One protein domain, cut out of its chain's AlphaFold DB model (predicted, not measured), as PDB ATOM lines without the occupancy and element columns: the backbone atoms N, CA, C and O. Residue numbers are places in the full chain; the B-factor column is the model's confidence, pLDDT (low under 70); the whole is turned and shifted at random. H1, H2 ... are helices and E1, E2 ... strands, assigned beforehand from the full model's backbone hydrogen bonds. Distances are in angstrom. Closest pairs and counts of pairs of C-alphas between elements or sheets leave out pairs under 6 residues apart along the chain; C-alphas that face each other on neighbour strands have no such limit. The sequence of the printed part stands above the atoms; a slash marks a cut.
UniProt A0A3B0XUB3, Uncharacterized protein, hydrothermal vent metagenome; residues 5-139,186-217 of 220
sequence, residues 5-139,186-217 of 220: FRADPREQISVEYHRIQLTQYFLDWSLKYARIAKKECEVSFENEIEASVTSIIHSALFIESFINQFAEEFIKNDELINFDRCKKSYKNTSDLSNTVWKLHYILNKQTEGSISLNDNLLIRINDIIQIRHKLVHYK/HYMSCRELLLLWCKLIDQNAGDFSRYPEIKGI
ATOM      1  N   PHE A   5     166.113 205.643 179.280       58.09
ATOM      2  CA  PHE A   5     165.128 205.926 180.308       58.09
ATOM      3  C   PHE A   5     165.780 205.731 181.665       58.09
ATOM      4  O   PHE A   5     166.334 204.667 181.951       58.09
ATOM      5  N   ARG A   6     165.690 206.746 182.521       67.25
ATOM      6  CA  ARG A   6     165.956 206.578 183.947       67.25
ATOM      7  C   ARG A   6     164.653 206.772 184.691       67.25
ATOM      8  O   ARG A   6     164.076 207.852 184.654       67.25
ATOM      9  N   ALA A   7     164.198 205.726 185.362       65.31
ATOM     10  CA  ALA A   7     163.131 205.862 186.336       65.31
ATOM     11  C   ALA A   7     163.741 206.348 187.654       65.31
ATOM     12  O   ALA A   7     164.692 205.733 188.149       65.31
ATOM     13  N   ASP A   8     163.204 207.427 188.217       68.69
ATOM     14  CA  ASP A   8     163.362 207.708 189.638       68.69
ATOM     15  C   ASP A   8     162.169 207.088 190.386       68.69
ATOM     16  O   ASP A   8     161.061 207.634 190.354       68.69
ATOM     17  N   PRO A   9     162.352 205.932 191.051       67.25
ATOM     18  CA  PRO A   9     161.264 205.270 191.759       67.25
ATOM     19  C   PRO A   9     160.756 206.066 192.970       67.25
ATOM     20  O   PRO A   9     159.687 205.744 193.482       67.25
ATOM     21  N   ARG A  10     161.489 207.083 193.447       70.88
ATOM     22  CA  ARG A  10     161.066 207.918 194.583       70.88
ATOM     23  C   ARG A  10     160.106 209.016 194.159       70.88
ATOM     24  O   ARG A  10     159.158 209.292 194.884       70.88
ATOM     25  N   GLU A  11     160.340 209.608 192.994       75.12
ATOM     26  CA  GLU A  11     159.503 210.694 192.476       75.12
ATOM     27  C   GLU A  11     158.412 210.201 191.516       75.12
ATOM     28  O   GLU A  11     157.553 210.980 191.122       75.12
ATOM     29  N   GLN A  12     158.408 208.906 191.164       78.12
ATOM     30  CA  GLN A  12     157.528 208.324 190.137       78.12
ATOM     31  C   GLN A  12     157.661 209.019 188.770       78.12
ATOM     32  O   GLN A  12     156.733 209.020 187.964       78.12
ATOM     33  N   ILE A  13     158.834 209.592 188.494       71.44
ATOM     34  CA  ILE A  13     159.137 210.292 187.247       71.44
ATOM     35  C   ILE A  13     160.059 209.410 186.405       71.44
ATOM     36  O   ILE A  13     161.064 208.879 186.886       71.44
ATOM     37  N   SER A  14     159.730 209.266 185.125       67.69
ATOM     38  CA  SER A  14     160.654 208.754 184.116       67.69
ATOM     39  C   SER A  14     161.313 209.924 183.400       67.69
ATOM     40  O   SER A  14     160.623 210.761 182.819       67.69
ATOM     41  N   VAL A  15     162.642 209.967 183.412       66.06
ATOM     42  CA  VAL A  15     163.416 210.917 182.615       66.06
ATOM     43  C   VAL A  15     163.770 210.258 181.290       66.06
ATOM     44  O   VAL A  15     164.437 209.217 181.262       66.06
ATOM     45  N   GLU A  16     163.306 210.872 180.206       66.12
ATOM     46  CA  GLU A  16     163.687 210.539 178.841       66.12
ATOM     47  C   GLU A  16     164.910 211.372 178.443       66.12
ATOM     48  O   GLU A  16     164.862 212.603 178.443       66.12
ATOM     49  N   TYR A  17     166.020 210.712 178.113       63.00
ATOM     50  CA  TYR A  17     167.219 211.399 177.638       63.00
ATOM     51  C   TYR A  17     167.323 211.311 176.114       63.00
ATOM     52  O   TYR A  17     167.593 210.244 175.555       63.00
ATOM     53  N   HIS A  18     167.197 212.458 175.445       58.66
ATOM     54  CA  HIS A  18     167.573 212.613 174.041       58.66
ATOM     55  C   HIS A  18     169.069 212.931 173.942       58.66
ATOM     56  O   HIS A  18     169.522 213.998 174.357       58.66
ATOM     57  N   ARG A  19     169.860 211.999 173.401       61.44
ATOM     58  CA  ARG A  19     171.312 212.175 173.267       61.44
ATOM     59  C   ARG A  19     171.632 212.925 171.970       61.44
ATOM     60  O   ARG A  19     171.425 212.390 170.886       61.44
ATOM     61  N   ILE A  20     172.165 214.142 172.077       67.00
ATOM     62  CA  ILE A  20     172.759 214.863 170.939       67.00
ATOM     63  C   ILE A  20     174.164 214.295 170.702       67.00
ATOM     64  O   ILE A  20     174.983 214.274 171.624       67.00
ATOM     65  N   GLN A  21     174.462 213.839 169.482       77.69
ATOM     66  CA  GLN A  21     175.803 213.363 169.123       77.69
ATOM     67  C   GLN A  21     176.759 214.540 168.907       77.69
ATOM     68  O   GLN A  21     176.978 215.000 167.787       77.69
ATOM     69  N   LEU A  22     177.346 215.020 170.003       84.62
ATOM     70  CA  LEU A  22     178.322 216.113 169.977       84.62
ATOM     71  C   LEU A  22     179.535 215.794 169.096       84.62
ATOM     72  O   LEU A  22     180.051 216.685 168.431       84.62
ATOM     73  N   THR A  23     179.939 214.524 169.028       87.75
ATOM     74  CA  THR A  23     181.011 214.051 168.145       87.75
ATOM     75  C   THR A  23     180.718 214.404 166.684       87.75
ATOM     76  O   THR A  23     181.454 215.184 166.089       87.75
ATOM     77  N   GLN A  24     179.605 213.932 166.112       88.06
ATOM     78  CA  GLN A  24     179.258 214.238 164.719       88.06
ATOM     79  C   GLN A  24     179.092 215.746 164.488       88.06
ATOM     80  O   GLN A  24     179.647 216.292 163.536       88.06
ATOM     81  N   TYR A  25     178.412 216.432 165.410       91.44
ATOM     82  CA  TYR A  25     178.235 217.881 165.352       91.44
ATOM     83  C   TYR A  25     179.579 218.613 165.212       91.44
ATOM     84  O   TYR A  25     179.764 219.412 164.295       91.44
ATOM     85  N   PHE A  26     180.552 218.330 166.080       95.69
ATOM     86  CA  PHE A  26     181.846 219.006 166.031       95.69
ATOM     87  C   PHE A  26     182.664 218.656 164.784       95.69
ATOM     88  O   PHE A  26     183.369 219.525 164.267       95.69
ATOM     89  N   LEU A  27     182.534 217.438 164.250       94.94
ATOM     90  CA  LEU A  27     183.183 217.068 162.993       94.94
ATOM     91  C   LEU A  27     182.638 217.881 161.809       94.94
ATOM     92  O   LEU A  27     183.416 218.428 161.023       94.94
ATOM     93  N   ASP A  28     181.314 218.011 161.710       94.00
ATOM     94  CA  ASP A  28     180.650 218.747 160.628       94.00
ATOM     95  C   ASP A  28     180.982 220.239 160.667       94.00
ATOM     96  O   ASP A  28     181.266 220.866 159.639       94.00
ATOM     97  N   TRP A  29     181.008 220.818 161.867       97.06
ATOM     98  CA  TRP A  29     181.401 222.210 162.054       97.06
ATOM     99  C   TRP A  29     182.884 222.438 161.762       97.06
ATOM    100  O   TRP A  29     183.226 223.438 161.125       97.06
ATOM    101  N   SER A  30     183.755 221.496 162.133       97.12
ATOM    102  CA  SER A  30     185.170 221.536 161.757       97.12
ATOM    103  C   SER A  30     185.346 221.570 160.232       97.12
ATOM    104  O   SER A  30     186.052 222.447 159.720       97.12
ATOM    105  N   LEU A  31     184.632 220.711 159.493       97.50
ATOM    106  CA  LEU A  31     184.635 220.695 158.025       97.50
ATOM    107  C   LEU A  31     184.121 222.007 157.428       97.50
ATOM    108  O   LEU A  31     184.727 222.556 156.502       97.50
ATOM    109  N   LYS A  32     182.980 222.495 157.926       97.56
ATOM    110  CA  LYS A  32     182.362 223.739 157.455       97.56
ATOM    111  C   LYS A  32     183.364 224.886 157.522       97.56
ATOM    112  O   LYS A  32     183.572 225.566 156.519       97.56
ATOM    113  N   TYR A  33     184.011 225.067 158.669       98.00
ATOM    114  CA  TYR A  33     184.960 226.157 158.859       98.00
ATOM    115  C   TYR A  33     186.292 225.937 158.141       98.00
ATOM    116  O   TYR A  33     186.818 226.896 157.586       98.00
ATOM    117  N   ALA A  34     186.781 224.700 158.008       96.88
ATOM    118  CA  ALA A  34     187.950 224.414 157.169       96.88
ATOM    119  C   ALA A  34     187.709 224.815 155.700       96.88
ATOM    120  O   ALA A  34     188.588 225.362 155.034       96.88
ATOM    121  N   ARG A  35     186.492 224.590 155.186       96.94
ATOM    122  CA  ARG A  35     186.097 225.017 153.833       96.94
ATOM    123  C   ARG A  35     185.997 226.534 153.704       96.94
ATOM    124  O   ARG A  35     186.348 227.051 152.647       96.94
ATOM    125  N   ILE A  36     185.507 227.227 154.733       97.12
ATOM    126  CA  ILE A  36     185.470 228.696 154.758       97.12
ATOM    127  C   ILE A  36     186.901 229.239 154.759       97.12
ATOM    128  O   ILE A  36     187.243 229.995 153.860       97.12
ATOM    129  N   ALA A  37     187.766 228.760 155.659       96.12
ATOM    130  CA  ALA A  37     189.169 229.170 155.729       96.12
ATOM    131  C   ALA A  37     189.890 229.001 154.385       96.12
ATOM    132  O   ALA A  37     190.586 229.899 153.923       96.12
ATOM    133  N   LYS A  38     189.666 227.872 153.699       96.12
ATOM    134  CA  LYS A  38     190.229 227.636 152.363       96.12
ATOM    135  C   LYS A  38     189.803 228.693 151.340       96.12
ATOM    136  O   LYS A  38     190.615 229.076 150.508       96.12
ATOM    137  N   LYS A  39     188.538 229.121 151.366       95.44
ATOM    138  CA  LYS A  39     188.018 230.150 150.451       95.44
ATOM    139  C   LYS A  39     188.572 231.533 150.785       95.44
ATOM    140  O   LYS A  39     188.901 232.282 149.876       95.44
ATOM    141  N   GLU A  40     188.690 231.847 152.070       95.00
ATOM    142  CA  GLU A  40     189.151 233.154 152.545       95.00
ATOM    143  C   GLU A  40     190.671 233.337 152.425       95.00
ATOM    144  O   GLU A  40     191.139 234.471 152.402       95.00
ATOM    145  N   CYS A  41     191.443 232.253 152.272       91.50
ATOM    146  CA  CYS A  41     192.908 232.285 152.183       91.50
ATOM    147  C   CYS A  41     193.472 233.231 151.112       91.50
ATOM    148  O   CYS A  41     194.576 233.745 151.273       91.50
ATOM    149  N   GLU A  42     192.734 233.461 150.027       90.12
ATOM    150  CA  GLU A  42     193.142 234.360 148.940       90.12
ATOM    151  C   GLU A  42     192.432 235.725 148.996       90.12
ATOM    152  O   GLU A  42     192.723 236.604 148.188       90.12
ATOM    153  N   VAL A  43     191.497 235.909 149.934       93.12
ATOM    154  CA  VAL A  43     190.576 237.056 149.979       93.12
ATOM    155  C   VAL A  43     190.838 237.939 151.194       93.12
ATOM    156  O   VAL A  43     191.000 239.150 151.053       93.12
ATOM    157  N   SER A  44     190.871 237.350 152.388       93.81
ATOM    158  CA  SER A  44     190.985 238.074 153.651       93.81
ATOM    159  C   SER A  44     191.739 237.237 154.673       93.81
ATOM    160  O   SER A  44     191.275 236.182 155.101       93.81
ATOM    161  N   PHE A  45     192.889 237.755 155.110       88.69
ATOM    162  CA  PHE A  45     193.675 237.132 156.171       88.69
ATOM    163  C   PHE A  45     192.876 237.031 157.477       88.69
ATOM    164  O   PHE A  45     192.882 235.992 158.120       88.69
ATOM    165  N   GLU A  46     192.139 238.076 157.856       91.38
ATOM    166  CA  GLU A  46     191.376 238.085 159.110       91.38
ATOM    167  C   GLU A  46     190.275 237.015 159.119       91.38
ATOM    168  O   GLU A  46     190.179 236.237 160.069       91.38
ATOM    169  N   ASN A  47     189.503 236.915 158.031       93.62
ATOM    170  CA  ASN A  47     188.443 235.912 157.912       93.62
ATOM    171  C   ASN A  47     189.011 234.490 157.821       93.62
ATOM    172  O   ASN A  47     188.420 233.543 158.345       93.62
ATOM    173  N   GLU A  48     190.151 234.326 157.143       94.94
ATOM    174  CA  GLU A  48     190.850 233.048 157.066       94.94
ATOM    175  C   GLU A  48     191.281 232.584 158.456       94.94
ATOM    176  O   GLU A  48     190.956 231.459 158.836       94.94
ATOM    177  N   ILE A  49     191.919 233.459 159.236       92.94
ATOM    178  CA  ILE A  49     192.326 233.165 160.610       92.94
ATOM    179  C   ILE A  49     191.114 232.814 161.475       92.94
ATOM    180  O   ILE A  49     191.148 231.798 162.169       92.94
ATOM    181  N   GLU A  50     190.033 233.599 161.434       94.62
ATOM    182  CA  GLU A  50     188.825 233.332 162.226       94.62
ATOM    183  C   GLU A  50     188.249 231.941 161.921       94.62
ATOM    184  O   GLU A  50     187.982 231.138 162.828       94.62
ATOM    185  N   ALA A  51     188.106 231.614 160.637       96.69
ATOM    186  CA  ALA A  51     187.608 230.317 160.210       96.69
ATOM    187  C   ALA A  51     188.582 229.180 160.576       96.69
ATOM    188  O   ALA A  51     188.146 228.120 161.033       96.69
ATOM    189  N   SER A  52     189.892 229.400 160.445       96.38
ATOM    190  CA  SER A  52     190.931 228.438 160.818       96.38
ATOM    191  C   SER A  52     190.922 228.139 162.318       96.38
ATOM    192  O   SER A  52     190.874 226.967 162.702       96.38
ATOM    193  N   VAL A  53     190.874 229.168 163.175       95.56
ATOM    194  CA  VAL A  53     190.713 229.015 164.634       95.56
ATOM    195  C   VAL A  53     189.464 228.199 164.937       95.56
ATOM    196  O   VAL A  53     189.526 227.221 165.684       95.56
ATOM    197  N   THR A  54     188.335 228.561 164.333       96.50
ATOM    198  CA  THR A  54     187.053 227.913 164.624       96.50
ATOM    199  C   THR A  54     187.067 226.434 164.223       96.50
ATOM    200  O   THR A  54     186.615 225.574 164.983       96.50
ATOM    201  N   SER A  55     187.669 226.102 163.077       97.38
ATOM    202  CA  SER A  55     187.866 224.716 162.638       97.38
ATOM    203  C   SER A  55     188.786 223.922 163.576       97.38
ATOM    204  O   SER A  55     188.481 222.777 163.924       97.38
ATOM    205  N   ILE A  56     189.884 224.524 164.047       95.94
ATOM    206  CA  ILE A  56     190.805 223.908 165.017       95.94
ATOM    207  C   ILE A  56     190.091 223.604 166.336       95.94
ATOM    208  O   ILE A  56     190.190 222.487 166.849       95.94
ATOM    209  N   ILE A  57     189.344 224.571 166.875       95.94
ATOM    210  CA  ILE A  57     188.606 224.402 168.131       95.94
ATOM    211  C   ILE A  57     187.568 223.287 167.997       95.94
ATOM    212  O   ILE A  57     187.502 222.416 168.862       95.94
ATOM    213  N   HIS A  58     186.807 223.250 166.902       97.50
ATOM    214  CA  HIS A  58     185.851 222.168 166.672       97.50
ATOM    215  C   HIS A  58     186.521 220.805 166.471       97.50
ATOM    216  O   HIS A  58     186.011 219.812 166.978       97.50
ATOM    217  N   SER A  59     187.690 220.741 165.832       97.75
ATOM    218  CA  SER A  59     188.490 219.508 165.750       97.75
ATOM    219  C   SER A  59     188.905 219.003 167.138       97.75
ATOM    220  O   SER A  59     188.755 217.823 167.448       97.75
ATOM    221  N   ALA A  60     189.362 219.897 168.018       96.56
ATOM    222  CA  ALA A  60     189.702 219.539 169.395       96.56
ATOM    223  C   ALA A  60     188.472 219.065 170.191       96.56
ATOM    224  O   ALA A  60     188.535 218.042 170.873       96.56
ATOM    225  N   LEU A  61     187.337 219.760 170.063       94.88
ATOM    226  CA  LEU A  61     186.078 219.386 170.719       94.88
ATOM    227  C   LEU A  61     185.517 218.057 170.199       94.88
ATOM    228  O   LEU A  61     184.945 217.291 170.979       94.88
ATOM    229  N   PHE A  62     185.704 217.759 168.911       95.69
ATOM    230  CA  PHE A  62     185.419 216.445 168.341       95.69
ATOM    231  C   PHE A  62     186.225 215.364 169.061       95.69
ATOM    232  O   PHE A  62     185.628 214.409 169.542       95.69
ATOM    233  N   ILE A  63     187.547 215.530 169.192       94.81
ATOM    234  CA  ILE A  63     188.425 214.549 169.854       94.81
ATOM    235  C   ILE A  63     187.987 214.326 171.307       94.81
ATOM    236  O   ILE A  63     187.850 213.186 171.749       94.81
ATOM    237  N   GLU A  64     187.736 215.402 172.053       91.19
ATOM    238  CA  GLU A  64     187.291 215.325 173.450       91.19
ATOM    239  C   GLU A  64     185.932 214.621 173.580       91.19
ATOM    240  O   GLU A  64     185.763 213.745 174.432       91.19
ATOM    241  N   SER A  65     184.973 214.958 172.714       89.12
ATOM    242  CA  SER A  65     183.640 214.343 172.705       89.12
ATOM    243  C   SER A  65     183.687 212.881 172.286       89.12
ATOM    244  O   SER A  65     183.028 212.055 172.911       89.12
ATOM    245  N   PHE A  66     184.507 212.556 171.287       90.62
ATOM    246  CA  PHE A  66     184.752 211.200 170.814       90.62
ATOM    247  C   PHE A  66     185.268 210.324 171.958       90.62
ATOM    248  O   PHE A  66     184.691 209.281 172.258       90.62
ATOM    249  N   ILE A  67     186.315 210.781 172.653       88.00
ATOM    250  CA  ILE A  67     186.882 210.071 173.802       88.00
ATOM    251  C   ILE A  67     185.816 209.875 174.870       88.00
ATOM    252  O   ILE A  67     185.647 208.759 175.334       88.00
ATOM    253  N   ASN A  68     185.082 210.920 175.253       82.50
ATOM    254  CA  ASN A  68     184.072 210.806 176.307       82.50
ATOM    255  C   ASN A  68     182.934 209.853 175.917       82.50
ATOM    256  O   ASN A  68     182.504 209.055 176.742       82.50
ATOM    257  N   GLN A  69     182.481 209.904 174.663       81.81
ATOM    258  CA  GLN A  69     181.407 209.055 174.162       81.81
ATOM    259  C   GLN A  69     181.787 207.571 174.189       81.81
ATOM    260  O   GLN A  69     180.965 206.754 174.594       81.81
ATOM    261  N   PHE A  70     183.007 207.223 173.773       80.38
ATOM    262  CA  PHE A  70     183.435 205.824 173.679       80.38
ATOM    263  C   PHE A  70     184.161 205.318 174.932       80.38
ATOM    264  O   PHE A  70     184.193 204.116 175.174       80.38
ATOM    265  N   ALA A  71     184.694 206.200 175.786       74.56
ATOM    266  CA  ALA A  71     185.295 205.811 177.064       74.56
ATOM    267  C   ALA A  71     184.283 205.154 178.008       74.56
ATOM    268  O   ALA A  71     184.670 204.264 178.762       74.56
ATOM    269  N   GLU A  72     183.012 205.566 177.957       67.75
ATOM    270  CA  GLU A  72     181.919 204.987 178.755       67.75
ATOM    271  C   GLU A  72     181.783 203.464 178.564       67.75
ATOM    272  O   GLU A  72     181.328 202.773 179.473       67.75
ATOM    273  N   GLU A  73     182.206 202.922 177.417       67.06
ATOM    274  CA  GLU A  73     182.150 201.480 177.136       67.06
ATOM    275  C   GLU A  73     183.248 200.684 177.856       67.06
ATOM    276  O   GLU A  73     183.061 199.508 178.169       67.06
ATOM    277  N   PHE A  74     184.390 201.317 178.143       67.88
ATOM    278  CA  PHE A  74     185.579 200.645 178.684       67.88
ATOM    279  C   PHE A  74     185.899 201.043 180.125       67.88
ATOM    280  O   PHE A  74     186.619 200.320 180.815       67.88
ATOM    281  N   ILE A  75     185.399 202.193 180.574       65.94
ATOM    282  CA  ILE A  75     185.741 202.813 181.851       65.94
ATOM    283  C   ILE A  75     184.454 202.989 182.646       65.94
ATOM    284  O   ILE A  75     183.529 203.677 182.217       65.94
ATOM    285  N   LYS A  76     184.381 202.361 183.824       63.66
ATOM    286  CA  LYS A  76     183.207 202.482 184.700       63.66
ATOM    287  C   LYS A  76     183.039 203.942 185.142       63.66
ATOM    288  O   LYS A  76     184.030 204.631 185.376       63.66
ATOM    289  N   ASN A  77     181.795 204.403 185.309       57.75
ATOM    290  CA  ASN A  77     181.467 205.795 185.676       57.75
ATOM    291  C   ASN A  77     182.291 206.340 186.860       57.75
ATOM    292  O   ASN A  77     182.720 207.492 186.850       57.75
ATOM    293  N   ASP A  78     182.573 205.498 187.850       57.28
ATOM    294  CA  ASP A  78     183.316 205.852 189.062       57.28
ATOM    295  C   ASP A  78     184.800 206.184 188.772       57.28
ATOM    296  O   ASP A  78     185.422 206.989 189.471       57.28
ATOM    297  N   GLU A  79     185.367 205.586 187.717       55.47
ATOM    298  CA  GLU A  79     186.734 205.813 187.230       55.47
ATOM    299  C   GLU A  79     186.814 207.019 186.279       55.47
ATOM    300  O   GLU A  79     187.814 207.740 186.295       55.47
ATOM    301  N   LEU A  80     185.746 207.309 185.522       53.78
ATOM    302  CA  LEU A  80     185.635 208.520 184.692       53.78
ATOM    303  C   LEU A  80     185.698 209.803 185.537       53.78
ATOM    304  O   LEU A  80     186.326 210.780 185.126       53.78
ATOM    305  N   ILE A  81     185.119 209.779 186.745       52.09
ATOM    306  CA  ILE A  81     185.147 210.894 187.710       52.09
ATOM    307  C   ILE A  81     186.562 211.116 188.285       52.09
ATOM    308  O   ILE A  81     186.924 212.237 188.633       52.09
ATOM    309  N   ASN A  82     187.388 210.065 188.359       47.59
ATOM    310  CA  ASN A  82     188.691 210.055 189.037       47.59
ATOM    311  C   ASN A  82     189.870 209.778 188.090       47.59
ATOM    312  O   ASN A  82     190.848 209.121 188.459       47.59
ATOM    313  N   PHE A  83     189.825 210.306 186.869       51.59
ATOM    314  CA  PHE A  83     190.840 210.014 185.853       51.59
ATOM    315  C   PHE A  83     192.280 210.405 186.262       51.59
ATOM    316  O   PHE A  83     193.252 209.773 185.841       51.59
ATOM    317  N   ASP A  84     192.449 211.391 187.151       46.62
ATOM    318  CA  ASP A  84     193.757 211.757 187.722       46.62
ATOM    319  C   ASP A  84     194.402 210.639 188.574       46.62
ATOM    320  O   ASP A  84     195.608 210.673 188.824       46.62
ATOM    321  N   ARG A  85     193.652 209.613 189.005       43.88
ATOM    322  CA  ARG A  85     194.217 208.413 189.652       43.88
ATOM    323  C   ARG A  85     194.746 207.400 188.638       43.88
ATOM    324  O   ARG A  85     195.811 206.837 188.883       43.88
ATOM    325  N   CYS A  86     194.101 207.242 187.478       47.12
ATOM    326  CA  CYS A  86     194.646 206.459 186.359       47.12
ATOM    327  C   CYS A  86     195.997 207.037 185.894       47.12
ATOM    328  O   CYS A  86     196.933 206.294 185.621       47.12
ATOM    329  N   LYS A  87     196.150 208.364 185.947       46.94
ATOM    330  CA  LYS A  87     197.383 209.114 185.642       46.94
ATOM    331  C   LYS A  87     198.608 208.731 186.487       46.94
ATOM    332  O   LYS A  87     199.732 208.884 186.027       46.94
ATOM    333  N   LYS A  88     198.427 208.256 187.730       48.66
ATOM    334  CA  LYS A  88     199.546 207.844 188.610       48.66
ATOM    335  C   LYS A  88     200.041 206.427 188.322       48.66
ATOM    336  O   LYS A  88     201.203 206.132 188.583       48.66
ATOM    337  N   SER A  89     199.177 205.569 187.786       46.38
ATOM    338  CA  SER A  89     199.501 204.174 187.467       46.38
ATOM    339  C   SER A  89     200.255 204.029 186.144       46.38
ATOM    340  O   SER A  89     200.904 203.011 185.912       46.38
ATOM    341  N   TYR A  90     200.209 205.051 185.288       51.00
ATOM    342  CA  TYR A  90     200.782 205.009 183.950       51.00
ATOM    343  C   TYR A  90     201.675 206.234 183.742       51.00
ATOM    344  O   TYR A  90     201.203 207.359 183.623       51.00
ATOM    345  N   LYS A  91     202.993 206.011 183.776       48.69
ATOM    346  CA  LYS A  91     204.035 207.038 183.622       48.69
ATOM    347  C   LYS A  91     203.841 207.787 182.294       48.69
ATOM    348  O   LYS A  91     204.135 207.225 181.244       48.69
ATOM    349  N   ASN A  92     203.360 209.030 182.341       53.06
ATOM    350  CA  ASN A  92     203.295 209.903 181.165       53.06
ATOM    351  C   ASN A  92     204.701 210.067 180.568       53.06
ATOM    352  O   ASN A  92     205.642 210.418 181.282       53.06
ATOM    353  N   THR A  93     204.835 209.862 179.260       57.75
ATOM    354  CA  THR A  93     205.910 210.496 178.491       57.75
ATOM    355  C   THR A  93     205.632 212.003 178.463       57.75
ATOM    356  O   THR A  93     204.475 212.415 178.396       57.75
ATOM    357  N   SER A  94     206.664 212.841 178.594       59.75
ATOM    358  CA  SER A  94     206.522 214.289 178.849       59.75
ATOM    359  C   SER A  94     205.758 215.070 177.774       59.75
ATOM    360  O   SER A  94     205.268 216.159 178.064       59.75
ATOM    361  N   ASP A  95     205.628 214.518 176.567       70.38
ATOM    362  CA  ASP A  95     205.265 215.293 175.374       70.38
ATOM    363  C   ASP A  95     203.805 215.092 174.920       70.38
ATOM    364  O   ASP A  95     203.311 215.807 174.042       70.38
ATOM    365  N   LEU A  96     203.080 214.139 175.517       75.38
ATOM    366  CA  LEU A  96     201.698 213.828 175.144       75.38
ATOM    367  C   LEU A  96     200.684 214.484 176.082       75.38
ATOM    368  O   LEU A  96     200.799 214.439 177.308       75.38
ATOM    369  N   SER A  97     199.634 215.056 175.493       80.38
ATOM    370  CA  SER A  97     198.495 215.566 176.251       80.38
ATOM    371  C   SER A  97     197.697 214.424 176.893       80.38
ATOM    372  O   SER A  97     197.574 213.326 176.344       80.38
ATOM    373  N   ASN A  98     197.073 214.702 178.045       80.50
ATOM    374  CA  ASN A  98     196.212 213.726 178.727       80.50
ATOM    375  C   ASN A  98     195.074 213.226 177.818       80.50
ATOM    376  O   ASN A  98     194.674 212.070 177.913       80.50
ATOM    377  N   THR A  99     194.557 214.088 176.939       84.50
ATOM    378  CA  THR A  99     193.510 213.751 175.967       84.50
ATOM    379  C   THR A  99     193.988 212.690 174.974       84.50
ATOM    380  O   THR A  99     193.306 211.692 174.766       84.50
ATOM    381  N   VAL A 100     195.187 212.834 174.412       87.44
ATOM    382  CA  VAL A 100     195.739 211.849 173.463       87.44
ATOM    383  C   VAL A 100     196.040 210.527 174.145       87.44
ATOM    384  O   VAL A 100     195.789 209.465 173.583       87.44
ATOM    385  N   TRP A 101     196.530 210.575 175.382       82.50
ATOM    386  CA  TRP A 101     196.769 209.359 176.145       82.50
ATOM    387  C   TRP A 101     195.468 208.582 176.402       82.50
ATOM    388  O   TRP A 101     195.422 207.367 176.220       82.50
ATOM    389  N   LYS A 102     194.378 209.283 176.747       82.69
ATOM    390  CA  LYS A 102     193.038 208.680 176.862       82.69
ATOM    391  C   LYS A 102     192.610 208.003 175.568       82.69
ATOM    392  O   LYS A 102     192.112 206.882 175.599       82.69
ATOM    393  N   LEU A 103     192.816 208.680 174.443       88.44
ATOM    394  CA  LEU A 103     192.489 208.132 173.138       88.44
ATOM    395  C   LEU A 103     193.281 206.852 172.849       88.44
ATOM    396  O   LEU A 103     192.692 205.838 172.489       88.44
ATOM    397  N   HIS A 104     194.598 206.884 173.056       87.44
ATOM    398  CA  HIS A 104     195.476 205.724 172.895       87.44
ATOM    399  C   HIS A 104     195.018 204.535 173.741       87.44
ATOM    400  O   HIS A 104     194.963 203.412 173.243       87.44
ATOM    401  N   TYR A 105     194.634 204.783 174.996       82.75
ATOM    402  CA  TYR A 105     194.101 203.754 175.881       82.75
ATOM    403  C   TYR A 105     192.825 203.112 175.325       82.75
ATOM    404  O   TYR A 105     192.746 201.887 175.255       82.75
ATOM    405  N   ILE A 106     191.844 203.920 174.908       85.50
ATOM    406  CA  ILE A 106     190.565 203.431 174.364       85.50
ATOM    407  C   ILE A 106     190.805 202.614 173.094       85.50
ATOM    408  O   ILE A 106     190.287 201.506 172.965       85.50
ATOM    409  N   LEU A 107     191.644 203.117 172.189       86.94
ATOM    410  CA  LEU A 107     191.982 202.400 170.965       86.94
ATOM    411  C   LEU A 107     192.662 201.060 171.272       86.94
ATOM    412  O   LEU A 107     192.261 200.038 170.729       86.94
ATOM    413  N   ASN A 108     193.616 201.024 172.202       84.62
ATOM    414  CA  ASN A 108     194.278 199.776 172.581       84.62
ATOM    415  C   ASN A 108     193.383 198.792 173.325       84.62
ATOM    416  O   ASN A 108     193.627 197.589 173.257       84.62
ATOM    417  N   LYS A 109     192.351 199.263 174.029       82.06
ATOM    418  CA  LYS A 109     191.326 198.373 174.581       82.06
ATOM    419  C   LYS A 109     190.510 197.706 173.483       82.06
ATOM    420  O   LYS A 109     190.194 196.532 173.625       82.06
ATOM    421  N   GLN A 110     190.242 198.423 172.397       81.81
ATOM    422  CA  GLN A 110     189.521 197.892 171.246       81.81
ATOM    423  C   GLN A 110     190.379 196.963 170.370       81.81
ATOM    424  O   GLN A 110     189.842 196.044 169.757       81.81
ATOM    425  N   THR A 111     191.695 197.189 170.302       77.75
ATOM    426  CA  THR A 111     192.616 196.450 169.417       77.75
ATOM    427  C   THR A 111     193.576 195.489 170.120       77.75
ATOM    428  O   THR A 111     194.542 195.036 169.506       77.75
ATOM    429  N   GLU A 112     193.364 195.218 171.409       75.62
ATOM    430  CA  GLU A 112     194.246 194.387 172.247       75.62
ATOM    431  C   GLU A 112     195.717 194.863 172.295       75.62
ATOM    432  O   GLU A 112     196.644 194.073 172.467       75.62
ATOM    433  N   GLY A 113     195.951 196.177 172.200       71.56
ATOM    434  CA  GLY A 113     197.279 196.777 172.387       71.56
ATOM    435  C   GLY A 113     198.092 197.020 171.110       71.56
ATOM    436  O   GLY A 113     199.306 197.196 171.199       71.56
ATOM    437  N   SER A 114     197.466 197.025 169.930       78.44
ATOM    438  CA  SER A 114     198.182 197.133 168.649       78.44
ATOM    439  C   SER A 114     198.621 198.548 168.242       78.44
ATOM    440  O   SER A 114     199.440 198.684 167.331       78.44
ATOM    441  N   ILE A 115     198.112 199.607 168.884       83.50
ATOM    442  CA  ILE A 115     198.412 200.995 168.500       83.50
ATOM    443  C   ILE A 115     199.551 201.550 169.356       83.50
ATOM    444  O   ILE A 115     199.464 201.657 170.583       83.50
ATOM    445  N   SER A 116     200.636 201.948 168.690       84.75
ATOM    446  CA  SER A 116     201.800 202.582 169.317       84.75
ATOM    447  C   SER A 116     201.519 204.037 169.700       84.75
ATOM    448  O   SER A 116     200.785 204.729 169.007       84.75
ATOM    449  N   LEU A 117     202.158 204.547 170.759       80.94
ATOM    450  CA  LEU A 117     202.109 205.978 171.109       80.94
ATOM    451  C   LEU A 117     202.768 206.876 170.050       80.94
ATOM    452  O   LEU A 117     202.436 208.052 169.958       80.94
ATOM    453  N   ASN A 118     203.675 206.314 169.247       82.00
ATOM    454  CA  ASN A 118     204.327 207.010 168.136       82.00
ATOM    455  C   ASN A 118     203.531 206.888 166.827       82.00
ATOM    456  O   ASN A 118     204.075 207.133 165.753       82.00
ATOM    457  N   ASP A 119     202.275 206.442 166.895       88.69
ATOM    458  CA  ASP A 119     201.412 206.386 165.727       88.69
ATOM    459  C   ASP A 119     201.195 207.794 165.147       88.69
ATOM    460  O   ASP A 119     200.917 208.756 165.869       88.69
ATOM    461  N   ASN A 120     201.322 207.914 163.824       91.00
ATOM    462  CA  ASN A 120     201.243 209.196 163.129       91.00
ATOM    463  C   ASN A 120     199.905 209.913 163.361       91.00
ATOM    464  O   ASN A 120     199.880 211.143 163.416       91.00
ATOM    465  N   LEU A 121     198.799 209.177 163.490       92.56
ATOM    466  CA  LEU A 121     197.495 209.763 163.778       92.56
ATOM    467  C   LEU A 121     197.472 210.360 165.189       92.56
ATOM    468  O   LEU A 121     197.002 211.480 165.368       92.56
ATOM    469  N   LEU A 122     198.024 209.658 166.182       91.44
ATOM    470  CA  LEU A 122     198.084 210.156 167.559       91.44
ATOM    471  C   LEU A 122     198.968 211.395 167.695       91.44
ATOM    472  O   LEU A 122     198.605 212.308 168.435       91.44
ATOM    473  N   ILE A 123     200.075 211.461 166.952       91.62
ATOM    474  CA  ILE A 123     200.928 212.656 166.891       91.62
ATOM    475  C   ILE A 123     200.130 213.842 166.337       91.62
ATOM    476  O   ILE A 123     200.034 214.870 167.003       91.62
ATOM    477  N   ARG A 124     199.457 213.677 165.187       94.31
ATOM    478  CA  ARG A 124     198.620 214.740 164.595       94.31
ATOM    479  C   ARG A 124     197.490 215.186 165.525       94.31
ATOM    480  O   ARG A 124     197.176 216.369 165.602       94.31
ATOM    481  N   ILE A 125     196.874 214.256 166.252       95.06
ATOM    482  CA  ILE A 125     195.838 214.569 167.247       95.06
ATOM    483  C   ILE A 125     196.433 215.342 168.427       95.06
ATOM    484  O   ILE A 125     195.812 216.289 168.909       95.06
ATOM    485  N   ASN A 126     197.635 214.982 168.885       93.44
ATOM    486  CA  ASN A 126     198.327 215.738 169.923       93.44
ATOM    487  C   ASN A 126     198.594 217.169 169.485       93.44
ATOM    488  O   ASN A 126     198.318 218.082 170.260       93.44
ATOM    489  N   ASP A 127     199.028 217.369 168.244       93.06
ATOM    490  CA  ASP A 127     199.255 218.701 167.691       93.06
ATOM    491  C   ASP A 127     197.975 219.551 167.737       93.06
ATOM    492  O   ASP A 127     198.016 220.683 168.220       93.06
ATOM    493  N   ILE A 128     196.813 218.990 167.373       95.31
ATOM    494  CA  ILE A 128     195.511 219.682 167.475       95.31
ATOM    495  C   ILE A 128     195.239 220.149 168.912       95.31
ATOM    496  O   ILE A 128     194.878 221.307 169.143       95.31
ATOM    497  N   ILE A 129     195.420 219.260 169.893       94.12
ATOM    498  CA  ILE A 129     195.172 219.569 171.307       94.12
ATOM    499  C   ILE A 129     196.161 220.620 171.828       94.12
ATOM    500  O   ILE A 129     195.760 221.531 172.557       94.12
ATOM    501  N   GLN A 130     197.432 220.537 171.432       91.25
ATOM    502  CA  GLN A 130     198.461 221.509 171.805       91.25
ATOM    503  C   GLN A 130     198.173 222.890 171.206       91.25
ATOM    504  O   GLN A 130     198.258 223.890 171.918       91.25
ATOM    505  N   ILE A 131     197.761 222.969 169.938       92.06
ATOM    506  CA  ILE A 131     197.379 224.236 169.296       92.06
ATOM    507  C   ILE A 131     196.161 224.838 170.001       92.06
ATOM    508  O   ILE A 131     196.183 226.011 170.373       92.06
ATOM    509  N   ARG A 132     195.122 224.041 170.284       92.06
ATOM    510  CA  ARG A 132     193.955 224.497 171.059       92.06
ATOM    511  C   ARG A 132     194.356 225.001 172.449       92.06
ATOM    512  O   ARG A 132     193.820 226.004 172.907       92.06
ATOM    513  N   HIS A 133     195.310 224.352 173.113       90.06
ATOM    514  CA  HIS A 133     195.844 224.825 174.392       90.06
ATOM    515  C   HIS A 133     196.551 226.184 174.254       90.06
ATOM    516  O   HIS A 133     196.247 227.097 175.021       90.06
ATOM    517  N   LYS A 134     197.420 226.356 173.248       89.88
ATOM    518  CA  LYS A 134     198.084 227.643 172.961       89.88
ATOM    519  C   LYS A 134     197.083 228.761 172.657       89.88
ATOM    520  O   LYS A 134     197.276 229.880 173.114       89.88
ATOM    521  N   LEU A 135     196.006 228.459 171.929       88.94
ATOM    522  CA  LEU A 135     194.945 229.420 171.607       88.94
ATOM    523  C   LEU A 135     194.159 229.862 172.849       88.94
ATOM    524  O   LEU A 135     193.885 231.047 173.013       88.94
ATOM    525  N   VAL A 136     193.815 228.928 173.739       86.81
ATOM    526  CA  VAL A 136     193.081 229.235 174.981       86.81
ATOM    527  C   VAL A 136     193.952 229.996 175.982       86.81
ATOM    528  O   VAL A 136     193.469 230.892 176.669       86.81
ATOM    529  N   HIS A 137     195.241 229.665 176.056       86.12
ATOM    530  CA  HIS A 137     196.213 230.333 176.921       86.12
ATOM    531  C   HIS A 137     197.066 231.336 176.146       86.12
ATOM    532  O   HIS A 137     198.271 231.445 176.382       86.12
ATOM    533  N   TYR A 138     196.438 232.057 175.216       79.75
ATOM    534  CA  TYR A 138     197.110 233.049 174.393       79.75
ATOM    535  C   TYR A 138     197.846 234.066 175.265       79.75
ATOM    536  O   TYR A 138     197.259 234.761 176.097       79.75
ATOM    537  N   LYS A 139     199.152 234.172 175.034       82.06
ATOM    538  CA  LYS A 139     200.002 235.206 175.615       82.06
ATOM    539  C   LYS A 139     200.533 236.078 174.483       82.06
ATOM    540  O   LYS A 139     201.247 235.544 173.625       82.06
ATOM    541  N   HIS A 186     193.706 219.196 160.239       95.75
ATOM    542  CA  HIS A 186     193.115 218.858 161.530       95.75
ATOM    543  C   HIS A 186     191.747 218.192 161.382       95.75
ATOM    544  O   HIS A 186     191.520 217.137 161.982       95.75
ATOM    545  N   TYR A 187     190.877 218.731 160.521       96.69
ATOM    546  CA  TYR A 187     189.626 218.063 160.154       96.69
ATOM    547  C   TYR A 187     189.890 216.653 159.600       96.69
ATOM    548  O   TYR A 187     189.257 215.685 160.021       96.69
ATOM    549  N   MET A 188     190.851 216.514 158.681       96.69
ATOM    550  CA  MET A 188     191.166 215.225 158.061       96.69
ATOM    551  C   MET A 188     191.673 214.208 159.085       96.69
ATOM    552  O   MET A 188     191.273 213.050 159.022       96.69
ATOM    553  N   SER A 189     192.469 214.642 160.064       97.12
ATOM    554  CA  SER A 189     192.920 213.784 161.168       97.12
ATOM    555  C   SER A 189     191.748 213.333 162.048       97.12
ATOM    556  O   SER A 189     191.676 212.170 162.436       97.12
ATOM    557  N   CYS A 190     190.776 214.213 162.309       96.62
ATOM    558  CA  CYS A 190     189.550 213.855 163.032       96.62
ATOM    559  C   CYS A 190     188.702 212.838 162.256       96.62
ATOM    560  O   CYS A 190     188.235 211.846 162.817       96.62
ATOM    561  N   ARG A 191     188.543 213.044 160.945       94.94
ATOM    562  CA  ARG A 191     187.844 212.099 160.067       94.94
ATOM    563  C   ARG A 191     188.551 210.747 160.019       94.94
ATOM    564  O   ARG A 191     187.893 209.715 160.064       94.94
ATOM    565  N   GLU A 192     189.874 210.740 159.923       95.19
ATOM    566  CA  GLU A 192     190.673 209.516 159.935       95.19
ATOM    567  C   GLU A 192     190.512 208.750 161.248       95.19
ATOM    568  O   GLU A 192     190.327 207.536 161.208       95.19
ATOM    569  N   LEU A 193     190.479 209.448 162.389       94.75
ATOM    570  CA  LEU A 193     190.170 208.831 163.677       94.75
ATOM    571  C   LEU A 193     188.790 208.166 163.677       94.75
ATOM    572  O   LEU A 193     188.666 207.017 164.102       94.75
ATOM    573  N   LEU A 194     187.763 208.860 163.178       91.31
ATOM    574  CA  LEU A 194     186.420 208.291 163.085       91.31
ATOM    575  C   LEU A 194     186.408 207.036 162.205       91.31
ATOM    576  O   LEU A 194     185.847 206.015 162.593       91.31
ATOM    577  N   LEU A 195     187.052 207.090 161.037       88.69
ATOM    578  CA  LEU A 195     187.125 205.960 160.109       88.69
ATOM    579  C   LEU A 195     187.902 204.778 160.692       88.69
ATOM    580  O   LEU A 195     187.503 203.633 160.486       88.69
ATOM    581  N   LEU A 196     188.998 205.039 161.411       90.19
ATOM    582  CA  LEU A 196     189.730 204.013 162.145       90.19
ATOM    583  C   LEU A 196     188.796 203.331 163.143       90.19
ATOM    584  O   LEU A 196     188.676 202.112 163.123       90.19
ATOM    585  N   TRP A 197     188.084 204.107 163.955       88.62
ATOM    586  CA  TRP A 197     187.149 203.570 164.937       88.62
ATOM    587  C   TRP A 197     186.046 202.717 164.315       88.62
ATOM    588  O   TRP A 197     185.800 201.607 164.776       88.62
ATOM    589  N   CYS A 198     185.432 203.194 163.230       84.19
ATOM    590  CA  CYS A 198     184.408 202.441 162.506       84.19
ATOM    591  C   CYS A 198     184.954 201.086 162.038       84.19
ATOM    592  O   CYS A 198     184.348 200.058 162.307       84.19
ATOM    593  N   LYS A 199     186.155 201.060 161.446       83.56
ATOM    594  CA  LYS A 199     186.807 199.806 161.033       83.56
ATOM    595  C   LYS A 199     187.052 198.857 162.206       83.56
ATOM    596  O   LYS A 199     186.901 197.651 162.050       83.56
ATOM    597  N   LEU A 200     187.440 199.388 163.364       83.00
ATOM    598  CA  LEU A 200     187.674 198.587 164.566       83.00
ATOM    599  C   LEU A 200     186.380 198.033 165.170       83.00
ATOM    600  O   LEU A 200     186.394 196.964 165.775       83.00
ATOM    601  N   ILE A 201     185.261 198.740 165.018       76.75
ATOM    602  CA  ILE A 201     183.942 198.197 165.350       76.75
ATOM    603  C   ILE A 201     183.579 197.097 164.351       76.75
ATOM    604  O   ILE A 201     183.225 196.005 164.780       76.75
ATOM    605  N   ASP A 202     183.728 197.341 163.048       68.12
ATOM    606  CA  ASP A 202     183.351 196.398 161.987       68.12
ATOM    607  C   ASP A 202     184.138 195.079 162.061       68.12
ATOM    608  O   ASP A 202     183.597 194.010 161.793       68.12
ATOM    609  N   GLN A 203     185.412 195.132 162.464       61.69
ATOM    610  CA  GLN A 203     186.245 193.944 162.685       61.69
ATOM    611  C   GLN A 203     185.825 193.136 163.922       61.69
ATOM    612  O   GLN A 203     186.001 191.919 163.942       61.69
ATOM    613  N   ASN A 204     185.244 193.796 164.927       54.56
ATOM    614  CA  ASN A 204     184.806 193.174 166.176       54.56
ATOM    615  C   ASN A 204     183.304 192.820 166.181       54.56
ATOM    616  O   ASN A 204     182.854 192.071 167.049       54.56
ATOM    617  N   ALA A 205     182.517 193.325 165.225       48.69
ATOM    618  CA  ALA A 205     181.068 193.186 165.182       48.69
ATOM    619  C   ALA A 205     180.593 192.426 163.933       48.69
ATOM    620  O   ALA A 205     180.413 192.984 162.857       48.69
ATOM    621  N   GLY A 206     180.215 191.162 164.131       43.03
ATOM    622  CA  GLY A 206     179.224 190.488 163.283       43.03
ATOM    623  C   GLY A 206     177.791 191.027 163.460       43.03
ATOM    624  O   GLY A 206     176.851 190.381 163.010       43.03
ATOM    625  N   ASP A 207     177.593 192.172 164.130       44.41
ATOM    626  CA  ASP A 207     176.277 192.763 164.388       44.41
ATOM    627  C   ASP A 207     176.315 194.305 164.359       44.41
ATOM    628  O   ASP A 207     176.747 194.978 165.295       44.41
ATOM    629  N   PHE A 208     175.818 194.859 163.253       43.47
ATOM    630  CA  PHE A 208     175.719 196.295 162.967       43.47
ATOM    631  C   PHE A 208     174.486 196.966 163.598       43.47
ATOM    632  O   PHE A 208     174.229 198.147 163.348       43.47
ATOM    633  N   SER A 209     173.706 196.256 164.420       46.81
ATOM    634  CA  SER A 209     172.493 196.799 165.054       46.81
ATOM    635  C   SER A 209     172.757 197.980 166.000       46.81
ATOM    636  O   SER A 209     171.839 198.746 166.299       46.81
ATOM    637  N   ARG A 210     174.008 198.174 166.446       45.81
ATOM    638  CA  ARG A 210     174.388 199.219 167.413       45.81
ATOM    639  C   ARG A 210     174.715 200.582 166.795       45.81
ATOM    640  O   ARG A 210     174.581 201.584 167.493       45.81
ATOM    641  N   TYR A 211     175.070 200.647 165.506       50.84
ATOM    642  CA  TYR A 211     175.512 201.889 164.846       50.84
ATOM    643  C   TYR A 211     174.976 202.042 163.406       50.84
ATOM    644  O   TYR A 211     175.754 202.122 162.454       50.84
ATOM    645  N   PRO A 212     173.646 202.111 163.208       44.72
ATOM    646  CA  PRO A 212     173.028 202.123 161.875       44.72
ATOM    647  C   PRO A 212     173.395 203.337 161.001       44.72
ATOM    648  O   PRO A 212     173.192 203.300 159.790       44.72
ATOM    649  N   GLU A 213     173.955 204.398 161.584       49.56
ATOM    650  CA  GLU A 213     174.223 205.677 160.909       49.56
ATOM    651  C   GLU A 213     175.647 205.771 160.317       49.56
ATOM    652  O   GLU A 213     175.911 206.634 159.483       49.56
ATOM    653  N   ILE A 214     176.547 204.829 160.638       45.47
ATOM    654  CA  ILE A 214     177.904 204.755 160.049       45.47
ATOM    655  C   ILE A 214     177.857 204.317 158.569       45.47
ATOM    656  O   ILE A 214     178.755 204.637 157.789       45.47
ATOM    657  N   LYS A 215     176.760 203.681 158.129       43.31
ATOM    658  CA  LYS A 215     176.535 203.309 156.720       43.31
ATOM    659  C   LYS A 215     176.438 204.503 155.756       43.31
ATOM    660  O   LYS A 215     176.494 204.289 154.552       43.31
ATOM    661  N   GLY A 216     176.320 205.737 156.252       41.59
ATOM    662  CA  GLY A 216     176.216 206.940 155.417       41.59
ATOM    663  C   GLY A 216     177.544 207.594 155.013       41.59
ATOM    664  O   GLY A 216     177.521 208.564 154.266       41.59
ATOM    665  N   ILE A 217     178.697 207.114 155.497       44.06
ATOM    666  CA  ILE A 217     180.002 207.779 155.278       44.06
ATOM    667  C   ILE A 217     180.753 207.201 154.052       44.06
ATOM    668  O   ILE A 217     181.800 207.715 153.658       44.06
TER     669      ILE A 217
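This is residues 5 to 139 and 186 to 217 of the 220 residues of an uncharacterized protein of hydrothermal vent metagenome (UniProt A0A3B0XUB3). The long helix H2 makes the core; H1 folds back beside it as a helical hairpin, while H7 and the helical hairpin of H5 and H6 pack on its other sides. Residues 8 to 13, in a small hairpin of strands E1 and E2, stick out at one end, and the last stretch, residues 205 to 217, folds back after H7 with no named element. The printed part has 167 residues, in the order E1 E2 H1 H2 H3 H4 H5 H6 H7, with one antiparallel sheet, E1 - E2; the class is mostly helix. The whole is only just compact, close to loose, with a radius of gyration of the C-alphas of 18.3 A and spans of 59 by 40 by 37 A.

E1, residues 5 to 8, and E2, residues 13 to 17, are antiparallel neighbours at 152 degrees; N 15 and O 6 are 2.8 A apart and N 8 and O 13 2.9 A, within hydrogen-bond range. The hub is H2, residues 45 to 74. H1, residues 22 to 40, touches it at a shallow tilt of 18 degrees, opposite ways; their closest C-alphas, of Ser 30 and Ser 55, are 4.3 A apart. H7, residues 186 to 204, touches H2 with residues 186 to 190 alone, at a shallow tilt of 21 degrees, the same way; the closest C-alphas, of Ser 59 and Tyr 187, are 5.9 A apart. H1, H2 and H7 form a bundle, a group of helices side by side. H5, residues 98 to 110, touches H2 at a steep tilt of 46 degrees, closest at C-alphas of Ile 67 and Leu 103, 6.0 A. H6, residues 120 to 136, touches H2 at a steep tilt of 61 degrees, closest at C-alphas of Ala 60 and Ile 129, 5.8 A. H3, residues 77 to 80, is close to H2 but not clearly touching, with C-alphas of Glu 72 and Leu 80 7.8 A apart. H4, residues 83 to 89, and H5 are near each other. Every O i to N i+4 pair is within hydrogen-bond range in H1, H5, H6 and H7, but 23 of 26 in H2 and 1 of 3 in H4, which has 3 of 4 O i to N i+3 pairs within range; H3 is too short for an i+4 pair.

E1 begins at C-alpha 5, (165.128, 205.926, 180.308). H2 is 43.6 A long, from C-alpha 45 at (193.675, 237.132, 156.171); H7 is 27.4 A, H1 26.7 A, H6 24.7 A and H5 18.7 A. H7 ends at C-alpha 204, (184.806, 193.174, 166.176).

The C-alphas farthest apart, of Arg 10 and Glu 42, are 61.7 A apart. Residues 140 to 185 are not printed; C-alphas 139 and 186 are 22.7 A apart across this cut. Of the links that are printed whole, none is long. The model's pLDDT is under 70 at residues 5 to 9, 14 to 20, 72 to 94 and 202 to 217.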